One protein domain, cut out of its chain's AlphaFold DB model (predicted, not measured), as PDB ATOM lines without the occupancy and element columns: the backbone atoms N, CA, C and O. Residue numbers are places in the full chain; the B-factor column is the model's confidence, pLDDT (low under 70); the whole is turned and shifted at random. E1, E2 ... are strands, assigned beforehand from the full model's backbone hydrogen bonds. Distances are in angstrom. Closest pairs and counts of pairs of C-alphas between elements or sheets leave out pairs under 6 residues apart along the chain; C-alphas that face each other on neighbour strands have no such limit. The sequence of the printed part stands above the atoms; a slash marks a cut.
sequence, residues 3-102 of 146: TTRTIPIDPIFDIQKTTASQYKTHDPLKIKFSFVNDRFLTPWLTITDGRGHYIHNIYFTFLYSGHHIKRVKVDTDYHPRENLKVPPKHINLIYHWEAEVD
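What this domain is: This is residues 3 to 102 of the 146 residues of the protein "Hypothetical protein" of Amorphochlora amoebiformis (UniProt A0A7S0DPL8). A long, twisted sheet of four strands makes the body; E4, E5 and E6 run nearly its whole length, and the shorter E1 lies along the first part of E6. A second, smaller hairpin, E2 and E3 with its long loop, lies partly over one face of this sheet, toward the E5 edge, and the loose stretch of residues 9 to 28 passes over the same face farther out. The printed part has 100 residues, with six named strands, E1 to E6, and no named helix; the class is all strand, although 45 of the 100 residues are in named elements. The large sheet runs E1, E6, E4, E5 and is mixed; E2 and E3 are antiparallel. The whole is elongated, spanning 47 by 29 by 21 A, and only just compact, close to loose, with a radius of gyration of the C-alphas of 15.2 A.

Where its parts are: E1, residues 3 to 8, begins at C-alpha 3 (-22.889, 40.794, 46.706) and is 16.1 A long. E2 is residues 29 to 31 and E3 residues 45 to 48. E4, residues 55 to 65, begins at C-alpha 55 (-22.209, 39.511, 27.782) and is 30.3 A long. E5, residues 68 to 78, is 30.6 A long. E6, residues 90 to 99, is 29.3 A long and ends at C-alpha 99 (-8.830, 41.263, 51.697).

How they stand to each other: In the large sheet E1 and E5 are edge strands. E1 is antiparallel to E6 at 154 degrees, with N 3 and O 95 within hydrogen-bond range at 3.2 A. E6 and E4 are parallel at 20 degrees, with N 60 and O 94 within range at 2.8 A. E4 and E5 form a hairpin at 163 degrees, with N 59 and O 75 at 2.8 A. The strands' lines turn by 60 degrees from edge to edge. E2 and E3 form the other hairpin, at 151 degrees, with N 31 and O 45 at 2.8 A; farther along its loop, residues 34 to 35 pair with residues 40 to 41, antiparallel. The closest C-alphas of E3 and E4, those of Ile 47 and Ile 55, are 5.1 A apart. E2 is apart from E4, E5 and E6.

The domain as a whole: The two C-alphas farthest apart, those of Gln 22 and Asp 102, are 49.1 A apart. The printed part has no cut. The links E1 to E2, E2 to E3 and E5 to E6 are long, with 20, 13 and 11 residues; E4 to E5 is tight. The mean pLDDT of the printed part is 70.9, and residues 3 to 28, 38, 50, 81 to 88 and 102 are under 70.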
ATOM      1  N   THR A   3     -21.612  40.078  46.817       52.22
ATOM      2  CA  THR A   3     -22.889  40.794  46.706       52.22
ATOM      3  C   THR A   3     -23.250  40.928  45.235       52.22
ATOM      4  O   THR A   3     -22.523  41.542  44.454       52.22
ATOM      5  N   THR A   4     -24.385  40.344  44.857       49.19
ATOM      6  CA  THR A   4     -24.924  40.426  43.497       49.19
ATOM      7  C   THR A   4     -25.895  41.594  43.423       49.19
ATOM      8  O   THR A   4     -26.844  41.653  44.206       49.19
ATOM      9  N   ARG A   5     -25.678  42.520  42.485       51.31
ATOM     10  CA  ARG A   5     -26.617  43.613  42.219       51.31
ATOM     11  C   ARG A   5     -27.013  43.583  40.749       51.31
ATOM     12  O   ARG A   5     -26.198  43.843  39.869       51.31
ATOM     13  N   THR A   6     -28.277  43.277  40.485       49.44
ATOM     14  CA  THR A   6     -28.853  43.380  39.142       49.44
ATOM     15  C   THR A   6     -29.195  44.841  38.891       49.44
ATOM     16  O   THR A   6     -29.996  45.426  39.620       49.44
ATOM     17  N   ILE A   7     -28.546  45.453  37.901       50.75
ATOM     18  CA  ILE A   7     -28.791  46.849  37.545       50.75
ATOM     19  C   ILE A   7     -29.716  46.858  36.322       50.75
ATOM     20  O   ILE A   7     -29.337  46.303  35.286       50.75
ATOM     21  N   PRO A   8     -30.929  47.441  36.413       43.84
ATOM     22  CA  PRO A   8     -31.720  47.716  35.222       43.84
ATOM     23  C   PRO A   8     -30.943  48.705  34.356       43.84
ATOM     24  O   PRO A   8     -30.313  49.625  34.877       43.84
ATOM     25  N   ILE A   9     -30.959  48.515  33.037       48.31
ATOM     26  CA  ILE A   9     -30.300  49.427  32.098       48.31
ATOM     27  C   ILE A   9     -31.164  50.701  31.988       48.31
ATOM     28  O   ILE A   9     -31.813  50.935  30.976       48.31
ATOM     29  N   ASP A  10     -31.208  51.490  33.063       34.03
ATOM     30  CA  ASP A  10     -31.876  52.790  33.172       34.03
ATOM     31  C   ASP A  10     -30.834  53.909  33.399       34.03
ATOM     32  O   ASP A  10     -29.763  53.681  33.970       34.03
ATOM     33  N   PRO A  11     -31.096  55.142  32.927       38.25
ATOM     34  CA  PRO A  11     -30.077  56.012  32.328       38.25
ATOM     35  C   PRO A  11     -29.272  56.891  33.309       38.25
ATOM     36  O   PRO A  11     -28.950  58.030  32.974       38.25
ATOM     37  N   ILE A  12     -28.974  56.416  34.521       32.03
ATOM     38  CA  ILE A  12     -28.277  57.204  35.570       32.03
ATOM     39  C   ILE A  12     -26.794  56.809  35.723       32.03
ATOM     40  O   ILE A  12     -26.041  57.446  36.452       32.03
ATOM     41  N   PHE A  13     -26.328  55.809  34.976       36.00
ATOM     42  CA  PHE A  13     -24.907  55.695  34.658       36.00
ATOM     43  C   PHE A  13     -24.645  56.484  33.382       36.00
ATOM     44  O   PHE A  13     -25.416  56.358  32.432       36.00
ATOM     45  N   ASP A  14     -23.555  57.252  33.344       35.09
ATOM     46  CA  ASP A  14     -23.045  57.934  32.147       35.09
ATOM     47  C   ASP A  14     -22.474  56.915  31.136       35.09
ATOM     48  O   ASP A  14     -21.339  56.970  30.674       35.09
ATOM     49  N   ILE A  15     -23.275  55.898  30.822       41.84
ATOM     50  CA  ILE A  15     -23.292  55.284  29.510       41.84
ATOM     51  C   ILE A  15     -23.804  56.421  28.645       41.84
ATOM     52  O   ILE A  15     -24.958  56.813  28.824       41.84
ATOM     53  N   GLN A  16     -22.964  56.989  27.774       38.19
ATOM     54  CA  GLN A  16     -23.427  57.975  26.803       38.19
ATOM     55  C   GLN A  16     -24.754  57.491  26.230       38.19
ATOM     56  O   GLN A  16     -24.820  56.447  25.575       38.19
ATOM     57  N   LYS A  17     -25.813  58.206  26.619       34.62
ATOM     58  CA  LYS A  17     -27.204  57.782  26.549       34.62
ATOM     59  C   LYS A  17     -27.627  57.769  25.092       34.62
ATOM     60  O   LYS A  17     -28.310  58.667  24.617       34.62
ATOM     61  N   THR A  18     -27.203  56.742  24.378       39.66
ATOM     62  CA  THR A  18     -27.790  56.384  23.103       39.66
ATOM     63  C   THR A  18     -28.974  55.510  23.466       39.66
ATOM     64  O   THR A  18     -28.847  54.448  24.067       39.66
ATOM     65  N   THR A  19     -30.155  56.051  23.233       39.09
ATOM     66  CA  THR A  19     -31.465  55.474  23.506       39.09
ATOM     67  C   THR A  19     -31.495  53.971  23.197       39.09
ATOM     68  O   THR A  19     -31.324  53.563  22.048       39.09
ATOM     69  N   ALA A  20     -31.770  53.137  24.209       44.59
ATOM     70  CA  ALA A  20     -31.816  51.670  24.106       44.59
ATOM     71  C   ALA A  20     -32.789  51.134  23.024       44.59
ATOM     72  O   ALA A  20     -32.720  49.972  22.638       44.59
ATOM     73  N   SER A  21     -33.674  51.987  22.499       44.47
ATOM     74  CA  SER A  21     -34.672  51.661  21.477       44.47
ATOM     75  C   SER A  21     -34.144  51.618  20.030       44.47
ATOM     76  O   SER A  21     -34.919  51.273  19.138       44.47
ATOM     77  N   GLN A  22     -32.887  51.988  19.751       43.94
ATOM     78  CA  GLN A  22     -32.375  52.097  18.369       43.94
ATOM     79  C   GLN A  22     -31.018  51.423  18.116       43.94
ATOM     80  O   GLN A  22     -30.406  51.654  17.072       43.94
ATOM     81  N   TYR A  23     -30.541  50.559  19.014       51.44
ATOM     82  CA  TYR A  23     -29.312  49.815  18.747       51.44
ATOM     83  C   TYR A  23     -29.545  48.747  17.675       51.44
ATOM     84  O   TYR A  23     -30.174  47.716  17.915       51.44
ATOM     85  N   LYS A  24     -29.017  48.999  16.473       53.06
ATOM     86  CA  LYS A  24     -28.848  47.963  15.457       53.06
ATOM     87  C   LYS A  24     -27.756  47.017  15.954       53.06
ATOM     88  O   LYS A  24     -26.621  47.427  16.162       53.06
ATOM     89  N   THR A  25     -28.101  45.748  16.127       55.75
ATOM     90  CA  THR A  25     -27.264  44.645  16.642       55.75
ATOM     91  C   THR A  25     -26.002  44.329  15.822       55.75
ATOM     92  O   THR A  25     -25.317  43.354  16.117       55.75
ATOM     93  N   HIS A  26     -25.682  45.134  14.806       59.84
ATOM     94  CA  HIS A  26     -24.488  44.987  13.978       59.84
ATOM     95  C   HIS A  26     -23.273  45.757  14.501       59.84
ATOM     96  O   HIS A  26     -22.153  45.410  14.125       59.84
ATOM     97  N   ASP A  27     -23.464  46.743  15.381       63.91
ATOM     98  CA  ASP A  27     -22.360  47.562  15.877       63.91
ATOM     99  C   ASP A  27     -21.864  47.065  17.247       63.91
ATOM    100  O   ASP A  27     -22.672  46.835  18.154       63.91
ATOM    101  N   PRO A  28     -20.540  46.896  17.436       69.69
ATOM    102  CA  PRO A  28     -19.991  46.421  18.695       69.69
ATOM    103  C   PRO A  28     -20.123  47.492  19.779       69.69
ATOM    104  O   PRO A  28     -19.535  48.573  19.690       69.69
ATOM    105  N   LEU A  29     -20.857  47.172  20.842       76.12
ATOM    106  CA  LEU A  29     -21.029  48.056  21.991       76.12
ATOM    107  C   LEU A  29     -19.964  47.755  23.044       76.12
ATOM    108  O   LEU A  29     -19.768  46.598  23.420       76.12
ATOM    109  N   LYS A  30     -19.291  48.795  23.538       79.38
ATOM    110  CA  LYS A  30     -18.247  48.683  24.560       79.38
ATOM    111  C   LYS A  30     -18.594  49.524  25.783       79.38
ATOM    112  O   LYS A  30     -19.063  50.649  25.641       79.38
ATOM    113  N   ILE A  31     -18.314  48.999  26.970       81.38
ATOM    114  CA  ILE A  31     -18.395  49.718  28.246       81.38
ATOM    115  C   ILE A  31     -16.999  49.811  28.847       81.38
ATOM    116  O   ILE A  31     -16.180  48.901  28.712       81.38
ATOM    117  N   LYS A  32     -16.739  50.913  29.542       81.81
ATOM    118  CA  LYS A  32     -15.581  51.081  30.410       81.81
ATOM    119  C   LYS A  32     -16.062  51.475  31.799       81.81
ATOM    120  O   LYS A  32     -16.987  52.273  31.922       81.81
ATOM    121  N   PHE A  33     -15.417  50.940  32.826       81.62
ATOM    122  CA  PHE A  33     -15.659  51.314  34.211       81.62
ATOM    123  C   PHE A  33     -14.440  52.043  34.773       81.62
ATOM    124  O   PHE A  33     -13.290  51.761  34.418       81.62
ATOM    125  N   SER A  34     -14.717  52.999  35.650       81.75
ATOM    126  CA  SER A  34     -13.719  53.741  36.407       81.75
ATOM    127  C   SER A  34     -14.047  53.630  37.888       81.75
ATOM    128  O   SER A  34     -15.198  53.810  38.290       81.75
ATOM    129  N   PHE A  35     -13.035  53.324  38.696       79.12
ATOM    130  CA  PHE A  35     -13.159  53.232  40.142       79.12
ATOM    131  C   PHE A  35     -12.144  54.144  40.837       79.12
ATOM    132  O   PHE A  35     -11.002  54.295  40.397       79.12
ATOM    133  N   VAL A  36     -12.563  54.703  41.978       76.12
ATOM    134  CA  VAL A  36     -11.733  55.530  42.873       76.12
ATOM    135  C   VAL A  36     -11.134  56.755  42.161       76.12
ATOM    136  O   VAL A  36      -9.915  56.937  42.146       76.12
ATOM    137  N   ASN A  37     -11.997  57.608  41.597       74.69
ATOM    138  CA  ASN A  37     -11.613  58.821  40.859       74.69
ATOM    139  C   ASN A  37     -10.580  58.524  39.754       74.69
ATOM    140  O   ASN A  37      -9.479  59.067  39.780       74.69
ATOM    141  N   ASP A  38     -10.897  57.601  38.842       69.81
ATOM    142  CA  ASP A  38     -10.046  57.220  37.699       69.81
ATOM    143  C   ASP A  38      -8.708  56.546  38.030       69.81
ATOM    144  O   ASP A  38      -7.929  56.256  37.121       69.81
ATOM    145  N   ARG A  39      -8.440  56.199  39.296       71.88
ATOM    146  CA  ARG A  39      -7.224  55.444  39.653       71.88
ATOM    147  C   ARG A  39      -7.238  54.011  39.138       71.88
ATOM    148  O   ARG A  39      -6.182  53.473  38.818       71.88
ATOM    149  N   PHE A  40      -8.412  53.397  39.048       74.56
ATOM    150  CA  PHE A  40      -8.565  52.045  38.524       74.56
ATOM    151  C   PHE A  40      -9.506  52.066  37.327       74.56
ATOM    152  O   PHE A  40     -10.729  52.082  37.469       74.56
ATOM    153  N   LEU A  41      -8.908  52.075  36.139       78.12
ATOM    154  CA  LEU A  41      -9.620  52.018  34.870       78.12
ATOM    155  C   LEU A  41      -9.672  50.574  34.398       78.12
ATOM    156  O   LEU A  41      -8.639  49.915  34.264       78.12
ATOM    157  N   THR A  42     -10.870  50.084  34.114       76.38
ATOM    158  CA  THR A  42     -11.009  48.767  33.501       76.38
ATOM    159  C   THR A  42     -10.654  48.844  32.019       76.38
ATOM    160  O   THR A  42     -10.842  49.894  31.389       76.38
ATOM    161  N   PRO A  43     -10.182  47.739  31.420       76.19
ATOM    162  CA  PRO A  43     -10.157  47.636  29.970       76.19
ATOM    163  C   PRO A  43     -11.577  47.777  29.402       76.19
ATOM    164  O   PRO A  43     -12.576  47.615  30.113       76.19
ATOM    165  N   TRP A  44     -11.660  48.091  28.110       80.38
ATOM    166  CA  TRP A  44     -12.927  48.109  27.388       80.38
ATOM    167  C   TRP A  44     -13.546  46.711  27.381       80.38
ATOM    168  O   TRP A  44     -12.925  45.760  26.908       80.38
ATOM    169  N   LEU A  45     -14.775  46.605  27.877       82.25
ATOM    170  CA  LEU A  45     -15.565  45.381  27.873       82.25
ATOM    171  C   LEU A  45     -16.572  45.431  26.731       82.25
ATOM    172  O   LEU A  45     -17.358  46.371  26.636       82.25
ATOM    173  N   THR A  46     -16.557  44.424  25.869       82.00
ATOM    174  CA  THR A  46     -17.479  44.330  24.734       82.00
ATOM    175  C   THR A  46     -18.796  43.706  25.199       82.00
ATOM    176  O   THR A  46     -18.825  42.542  25.580       82.00
ATOM    177  N   ILE A  47     -19.896  44.465  25.175       79.56
ATOM    178  CA  ILE A  47     -21.238  43.943  25.483       79.56
ATOM    179  C   ILE A  47     -21.710  43.020  24.366       79.56
ATOM    180  O   ILE A  47     -22.269  41.962  24.639       79.56
ATOM    181  N   THR A  48     -21.512  43.447  23.117       79.06
ATOM    182  CA  THR A  48     -21.868  42.671  21.931       79.06
ATOM    183  C   THR A  48     -20.778  42.757  20.880       79.06
ATOM    184  O   THR A  48     -20.199  43.820  20.660       79.06
ATOM    185  N   ASP A  49     -20.482  41.628  20.245       72.12
ATOM    186  CA  ASP A  49     -19.460  41.505  19.205       72.12
ATOM    187  C   ASP A  49     -19.999  41.757  17.784       72.12
ATOM    188  O   ASP A  49     -19.268  41.585  16.807       72.12
ATOM    189  N   GLY A  50     -21.278  42.134  17.656       69.19
ATOM    190  CA  GLY A  50     -21.959  42.313  16.368       69.19
ATOM    191  C   GLY A  50     -22.307  41.000  15.651       69.19
ATOM    192  O   GLY A  50     -22.884  41.020  14.563       69.19
ATOM    193  N   ARG A  51     -21.981  39.842  16.245       71.25
ATOM    194  CA  ARG A  51     -22.268  38.489  15.729       71.25
ATOM    195  C   ARG A  51     -23.311  37.753  16.573       71.25
ATOM    196  O   ARG A  51     -23.490  36.547  16.427       71.25
ATOM    197  N   GLY A  52     -24.011  38.484  17.441       70.38
ATOM    198  CA  GLY A  52     -25.047  37.947  18.320       70.38
ATOM    199  C   GLY A  52     -24.521  37.357  19.625       70.38
ATOM    200  O   GLY A  52     -25.314  36.786  20.369       70.38
ATOM    201  N   HIS A  53     -23.228  37.495  19.940       77.31
ATOM    202  CA  HIS A  53     -22.735  37.187  21.278       77.31
ATOM    203  C   HIS A  53     -23.007  38.366  22.206       77.31
ATOM    204  O   HIS A  53     -22.709  39.513  21.868       77.31
ATOM    205  N   TYR A  54     -23.566  38.068  23.377       82.25
ATOM    206  CA  TYR A  54     -23.869  39.062  24.397       82.25
ATOM    207  C   TYR A  54     -23.237  38.673  25.725       82.25
ATOM    208  O   TYR A  54     -23.240  37.499  26.111       82.25
ATOM    209  N   ILE A  55     -22.708  39.671  26.422       84.44
ATOM    210  CA  ILE A  55     -22.209  39.511  27.782       84.44
ATOM    211  C   ILE A  55     -23.370  39.181  28.728       84.44
ATOM    212  O   ILE A  55     -24.454  39.758  28.623       84.44
ATOM    213  N   HIS A  56     -23.148  38.239  29.637       84.00
ATOM    214  CA  HIS A  56     -24.135  37.812  30.622       84.00
ATOM    215  C   HIS A  56     -23.808  38.390  32.000       84.00
ATOM    216  O   HIS A  56     -24.608  39.129  32.583       84.00
ATOM    217  N   ASN A  57     -22.600  38.100  32.487       85.31
ATOM    218  CA  ASN A  57     -22.134  38.524  33.800       85.31
ATOM    219  C   ASN A  57     -20.794  39.254  33.678       85.31
ATOM    220  O   ASN A  57     -19.891  38.822  32.961       85.31
ATOM    221  N   ILE A  58     -20.654  40.347  34.422       88.50
ATOM    222  CA  ILE A  58     -19.377  41.027  34.639       88.50
ATOM    223  C   ILE A  58     -19.014  40.845  36.107       88.50
ATOM    224  O   ILE A  58     -19.771  41.242  36.996       88.50
ATOM    225  N   TYR A  59     -17.854  40.253  36.349       88.75
ATOM    226  CA  TYR A  59     -17.311  40.012  37.672       88.75
ATOM    227  C   TYR A  59     -16.219  41.032  37.964       88.75
ATOM    228  O   TYR A  59     -15.248  41.162  37.218       88.75
ATOM    229  N   PHE A  60     -16.367  41.734  39.076       89.06
ATOM    230  CA  PHE A  60     -15.367  42.644  39.605       89.06
ATOM    231  C   PHE A  60     -14.836  42.090  40.916       89.06
ATOM    232  O   PHE A  60     -15.595  41.943  41.875       89.06
ATOM    233  N   THR A  61     -13.536  41.844  40.981       89.25
ATOM    234  CA  THR A  61     -12.862  41.481  42.228       89.25
ATOM    235  C   THR A  61     -12.009  42.649  42.688       89.25
ATOM    236  O   THR A  61     -11.020  43.008  42.045       89.25
ATOM    237  N   PHE A  62     -12.401  43.251  43.806       88.50
ATOM    238  CA  PHE A  62     -11.657  44.309  44.471       88.50
ATOM    239  C   PHE A  62     -10.764  43.700  45.539       88.50
ATOM    240  O   PHE A  62     -11.250  43.163  46.534       88.50
ATOM    241  N   LEU A  63      -9.460  43.833  45.336       88.69
ATOM    242  CA  LEU A  63      -8.460  43.518  46.341       88.69
ATOM    243  C   LEU A  63      -8.163  44.772  47.146       88.69
ATOM    244  O   LEU A  63      -7.822  45.815  46.573       88.69
ATOM    245  N   TYR A  64      -8.316  44.677  48.461       87.62
ATOM    246  CA  TYR A  64      -8.103  45.789  49.379       87.62
ATOM    247  C   TYR A  64      -7.194  45.391  50.542       87.62
ATOM    248  O   TYR A  64      -7.233  44.259  51.012       87.62
ATOM    249  N   SER A  65      -6.406  46.351  51.022       83.88
ATOM    250  CA  SER A  65      -5.643  46.255  52.272       83.88
ATOM    251  C   SER A  65      -5.925  47.515  53.095       83.88
ATOM    252  O   SER A  65      -5.825  48.646  52.600       83.88
ATOM    253  N   GLY A  66      -6.380  47.323  54.336       82.38
ATOM    254  CA  GLY A  66      -6.861  48.403  55.201       82.38
ATOM    255  C   GLY A  66      -8.020  49.188  54.572       82.38
ATOM    256  O   GLY A  66      -9.064  48.626  54.250       82.38
ATOM    257  N   HIS A  67      -7.830  50.498  54.382       81.62
ATOM    258  CA  HIS A  67      -8.815  51.407  53.773       81.62
ATOM    259  C   HIS A  67      -8.544  51.713  52.293       81.62
ATOM    260  O   HIS A  67      -9.135  52.637  51.727       81.62
ATOM    261  N   HIS A  68      -7.643  50.966  51.652       79.94
ATOM    262  CA  HIS A  68      -7.213  51.233  50.285       79.94
ATOM    263  C   HIS A  68      -7.469  50.043  49.366       79.94
ATOM    264  O   HIS A  68      -7.105  48.908  49.665       79.94
ATOM    265  N   ILE A  69      -8.049  50.329  48.197       84.31
ATOM    266  CA  ILE A  69      -8.115  49.376  47.089       84.31
ATOM    267  C   ILE A  69      -6.725  49.302  46.459       84.31
ATOM    268  O   ILE A  69      -6.144  50.331  46.113       84.31
ATOM    269  N   LYS A  70      -6.198  48.089  46.327       86.06
ATOM    270  CA  LYS A  70      -4.888  47.795  45.736       86.06
ATOM    271  C   LYS A  70      -5.016  47.423  44.267       86.06
ATOM    272  O   LYS A  70      -4.230  47.884  43.444       86.06
ATOM    273  N   ARG A  71      -6.015  46.602  43.934       85.44
ATOM    274  CA  ARG A  71      -6.220  46.081  42.582       85.44
ATOM    275  C   ARG A  71      -7.698  45.852  42.304       85.44
ATOM    276  O   ARG A  71      -8.444  45.420  43.177       85.44
ATOM    277  N   VAL A  72      -8.095  46.092  41.058       86.12
ATOM    278  CA  VAL A  72      -9.407  45.709  40.531       86.12
ATOM    279  C   VAL A  72      -9.175  44.703  39.415       86.12
ATOM    280  O   VAL A  72      -8.541  45.028  38.413       86.12
ATOM    281  N   LYS A  73      -9.653  43.474  39.598       89.56
ATOM    282  CA  LYS A  73      -9.688  42.461  38.544       89.56
ATOM    283  C   LYS A  73     -11.078  42.452  37.925       89.56
ATOM    284  O   LYS A  73     -12.073  42.577  38.637       89.56
ATOM    285  N   VAL A  74     -11.127  42.311  36.608       88.25
ATOM    286  CA  VAL A  74     -12.372  42.235  35.849       88.25
ATOM    287  C   VAL A  74     -12.366  40.949  35.050       88.25
ATOM    288  O   VAL A  74     -11.441  40.725  34.275       88.25
ATOM    289  N   ASP A  75     -13.401  40.144  35.231       89.62
ATOM    290  CA  ASP A  75     -13.662  38.946  34.445       89.62
ATOM    291  C   ASP A  75     -15.057  39.067  33.816       89.62
ATOM    292  O   ASP A  75     -15.962  39.695  34.371       89.62
ATOM    293  N   THR A  76     -15.245  38.490  32.633       89.00
ATOM    294  CA  THR A  76     -16.515  38.568  31.900       89.00
ATOM    295  C   THR A  76     -16.955  37.198  31.443       89.00
ATOM    296  O   THR A  76     -16.144  36.437  30.918       89.00
ATOM    297  N   ASP A  77     -18.246  36.935  31.575       88.12
ATOM    298  CA  ASP A  77     -18.896  35.717  31.122       88.12
ATOM    299  C   ASP A  77     -19.943  36.054  30.057       88.12
ATOM    300  O   ASP A  77     -20.692  37.028  30.187       88.12
ATOM    301  N   TYR A  78     -19.972  35.265  28.989       83.75
ATOM    302  CA  TYR A  78     -20.822  35.483  27.819       83.75
ATOM    303  C   TYR A  78     -21.879  34.393  27.730       83.75
ATOM    304  O   TYR A  78     -21.645  33.244  28.098       83.75
ATOM    305  N   HIS A  79     -23.043  34.735  27.179       79.88
ATOM    306  CA  HIS A  79     -24.097  33.750  26.986       79.88
ATOM    307  C   HIS A  79     -23.622  32.572  26.112       79.88
ATOM    308  O   HIS A  79     -22.977  32.788  25.076       79.88
ATOM    309  N   PRO A  80     -23.983  31.325  26.475       73.06
ATOM    310  CA  PRO A  80     -23.710  30.166  25.638       73.06
ATOM    311  C   PRO A  80     -24.413  30.307  24.282       73.06
ATOM    312  O   PRO A  80     -25.506  30.872  24.184       73.06
ATOM    313  N   ARG A  81     -23.782  29.765  23.228       66.38
ATOM    314  CA  ARG A  81     -24.198  29.920  21.815       66.38
ATOM    315  C   ARG A  81     -25.645  29.515  21.508       66.38
ATOM    316  O   ARG A  81     -26.175  29.868  20.462       66.38
ATOM    317  N   GLU A  82     -26.295  28.781  22.391       65.56
ATOM    318  CA  GLU A  82     -27.637  28.249  22.163       65.56
ATOM    319  C   GLU A  82     -28.740  29.300  22.398       65.56
ATOM    320  O   GLU A  82     -29.829  29.179  21.844       65.56
ATOM    321  N   ASN A  83     -28.441  30.393  23.116       61.47
ATOM    322  CA  ASN A  83     -29.401  31.448  23.481       61.47
ATOM    323  C   ASN A  83     -29.212  32.783  22.718       61.47
ATOM    324  O   ASN A  83     -29.782  33.803  23.102       61.47
ATOM    325  N   LEU A  84     -28.451  32.801  21.616       62.41
ATOM    326  CA  LEU A  84     -27.988  34.028  20.924       62.41
ATOM    327  C   LEU A  84     -29.081  34.877  20.243       62.41
ATOM    328  O   LEU A  84     -28.793  35.960  19.736       62.41
ATOM    329  N   LYS A  85     -30.324  34.393  20.153       60.72
ATOM    330  CA  LYS A  85     -31.354  35.050  19.327       60.72
ATOM    331  C   LYS A  85     -32.044  36.228  20.006       60.72
ATOM    332  O   LYS A  85     -32.641  37.042  19.305       60.72
ATOM    333  N   VAL A  86     -31.981  36.328  21.332       68.44
ATOM    334  CA  VAL A  86     -32.678  37.384  22.073       68.44
ATOM    335  C   VAL A  86     -31.648  38.263  22.781       68.44
ATOM    336  O   VAL A  86     -30.908  37.750  23.620       68.44
ATOM    337  N   PRO A  87     -31.581  39.571  22.470       69.75
ATOM    338  CA  PRO A  87     -30.685  40.477  23.172       69.75
ATOM    339  C   PRO A  87     -31.074  40.534  24.659       69.75
ATOM    340  O   PRO A  87     -32.263  40.675  24.979       69.75
ATOM    341  N   PRO A  88     -30.108  40.412  25.585       68.88
ATOM    342  CA  PRO A  88     -30.404  40.440  27.005       68.88
ATOM    343  C   PRO A  88     -30.900  41.832  27.407       68.88
ATOM    344  O   PRO A  88     -30.310  42.851  27.056       68.88
ATOM    345  N   LYS A  89     -31.995  41.874  28.171       75.50
ATOM    346  CA  LYS A  89     -32.555  43.126  28.711       75.50
ATOM    347  C   LYS A  89     -31.731  43.702  29.868       75.50
ATOM    348  O   LYS A  89     -31.878  44.872  30.197       75.50
ATOM    349  N   HIS A  90     -30.902  42.873  30.500       75.12
ATOM    350  CA  HIS A  90     -30.142  43.213  31.698       75.12
ATOM    351  C   HIS A  90     -28.771  42.540  31.645       75.12
ATOM    352  O   HIS A  90     -28.646  41.445  31.098       75.12
ATOM    353  N   ILE A  91     -27.773  43.175  32.256       79.38
ATOM    354  CA  ILE A  91     -26.437  42.611  32.466       79.38
ATOM    355  C   ILE A  91     -26.235  42.509  33.975       79.38
ATOM    356  O   ILE A  91     -26.515  43.463  34.706       79.38
ATOM    357  N   ASN A  92     -25.762  41.363  34.456       80.81
ATOM    358  CA  ASN A  92     -25.493  41.200  35.879       80.81
ATOM    359  C   ASN A  92     -24.096  41.712  36.208       80.81
ATOM    360  O   ASN A  92     -23.112  41.308  35.586       80.81
ATOM    361  N   LEU A  93     -24.010  42.564  37.228       83.94
ATOM    362  CA  LEU A  93     -22.743  43.004  37.792       83.94
ATOM    363  C   LEU A  93     -22.561  42.324  39.147       83.94
ATOM    364  O   LEU A  93     -23.375  42.476  40.065       83.94
ATOM    365  N   ILE A  94     -21.499  41.540  39.257       84.75
ATOM    366  CA  ILE A  94     -21.175  40.770  40.450       84.75
ATOM    367  C   ILE A  94     -19.897  41.352  41.026       84.75
ATOM    368  O   ILE A  94     -18.874  41.418  40.348       84.75
ATOM    369  N   TYR A  95     -19.960  41.775  42.284       85.44
ATOM    370  CA  TYR A  95     -18.827  42.383  42.966       85.44
ATOM    371  C   TYR A  95     -18.366  41.474  44.103       85.44
ATOM    372  O   TYR A  95     -19.163  41.028  44.937       85.44
ATOM    373  N   HIS A  96     -17.065  41.218  44.137       85.94
ATOM    374  CA  HIS A  96     -16.398  40.458  45.177       85.94
ATOM    375  C   HIS A  96     -15.318  41.314  45.835       85.94
ATOM    376  O   HIS A  96     -14.528  41.965  45.153       85.94
ATOM    377  N   TRP A  97     -15.294  41.304  47.164       88.75
ATOM    378  CA  TRP A  97     -14.283  41.992  47.964       88.75
ATOM    379  C   TRP A  97     -13.379  40.965  48.625       88.75
ATOM    380  O   TRP A  97     -13.857  40.145  49.416       88.75
ATOM    381  N   GLU A  98     -12.093  41.052  48.314       89.19
ATOM    382  CA  GLU A  98     -11.051  40.166  48.810       89.19
ATOM    383  C   GLU A  98     -10.026  40.987  49.595       89.19
ATOM    384  O   GLU A  98      -9.463  41.960  49.090       89.19
ATOM    385  N   ALA A  99      -9.839  40.631  50.865       85.94
ATOM    386  CA  ALA A  99      -8.830  41.263  51.697       85.94
ATOM    387  C   ALA A  99      -7.467  40.663  51.346       85.94
ATOM    388  O   ALA A  99      -7.273  39.454  51.465       85.94
ATOM    389  N   GLU A 100      -6.529  41.504  50.935       82.00
ATOM    390  CA  GLU A 100      -5.136  41.115  50.784       82.00
ATOM    391  C   GLU A 100      -4.474  41.222  52.158       82.00
ATOM    392  O   GLU A 100      -4.301  42.312  52.708       82.00
ATOM    393  N   VAL A 101      -4.160  40.070  52.750       72.81
ATOM    394  CA  VAL A 101      -3.339  40.022  53.959       72.81
ATOM    395  C   VAL A 101      -1.896  40.183  53.505       72.81
ATOM    396  O   VAL A 101      -1.373  39.304  52.819       72.81
ATOM    397  N   ASP A 102      -1.273  41.306  53.872       67.88
ATOM    398  CA  ASP A 102       0.130  41.645  53.588       67.88
ATOM    399  C   ASP A 102       1.090  40.647  54.277       67.88
ATOM    400  O   ASP A 102       1.759  40.948  55.268       67.88
TER     401      ASP A 102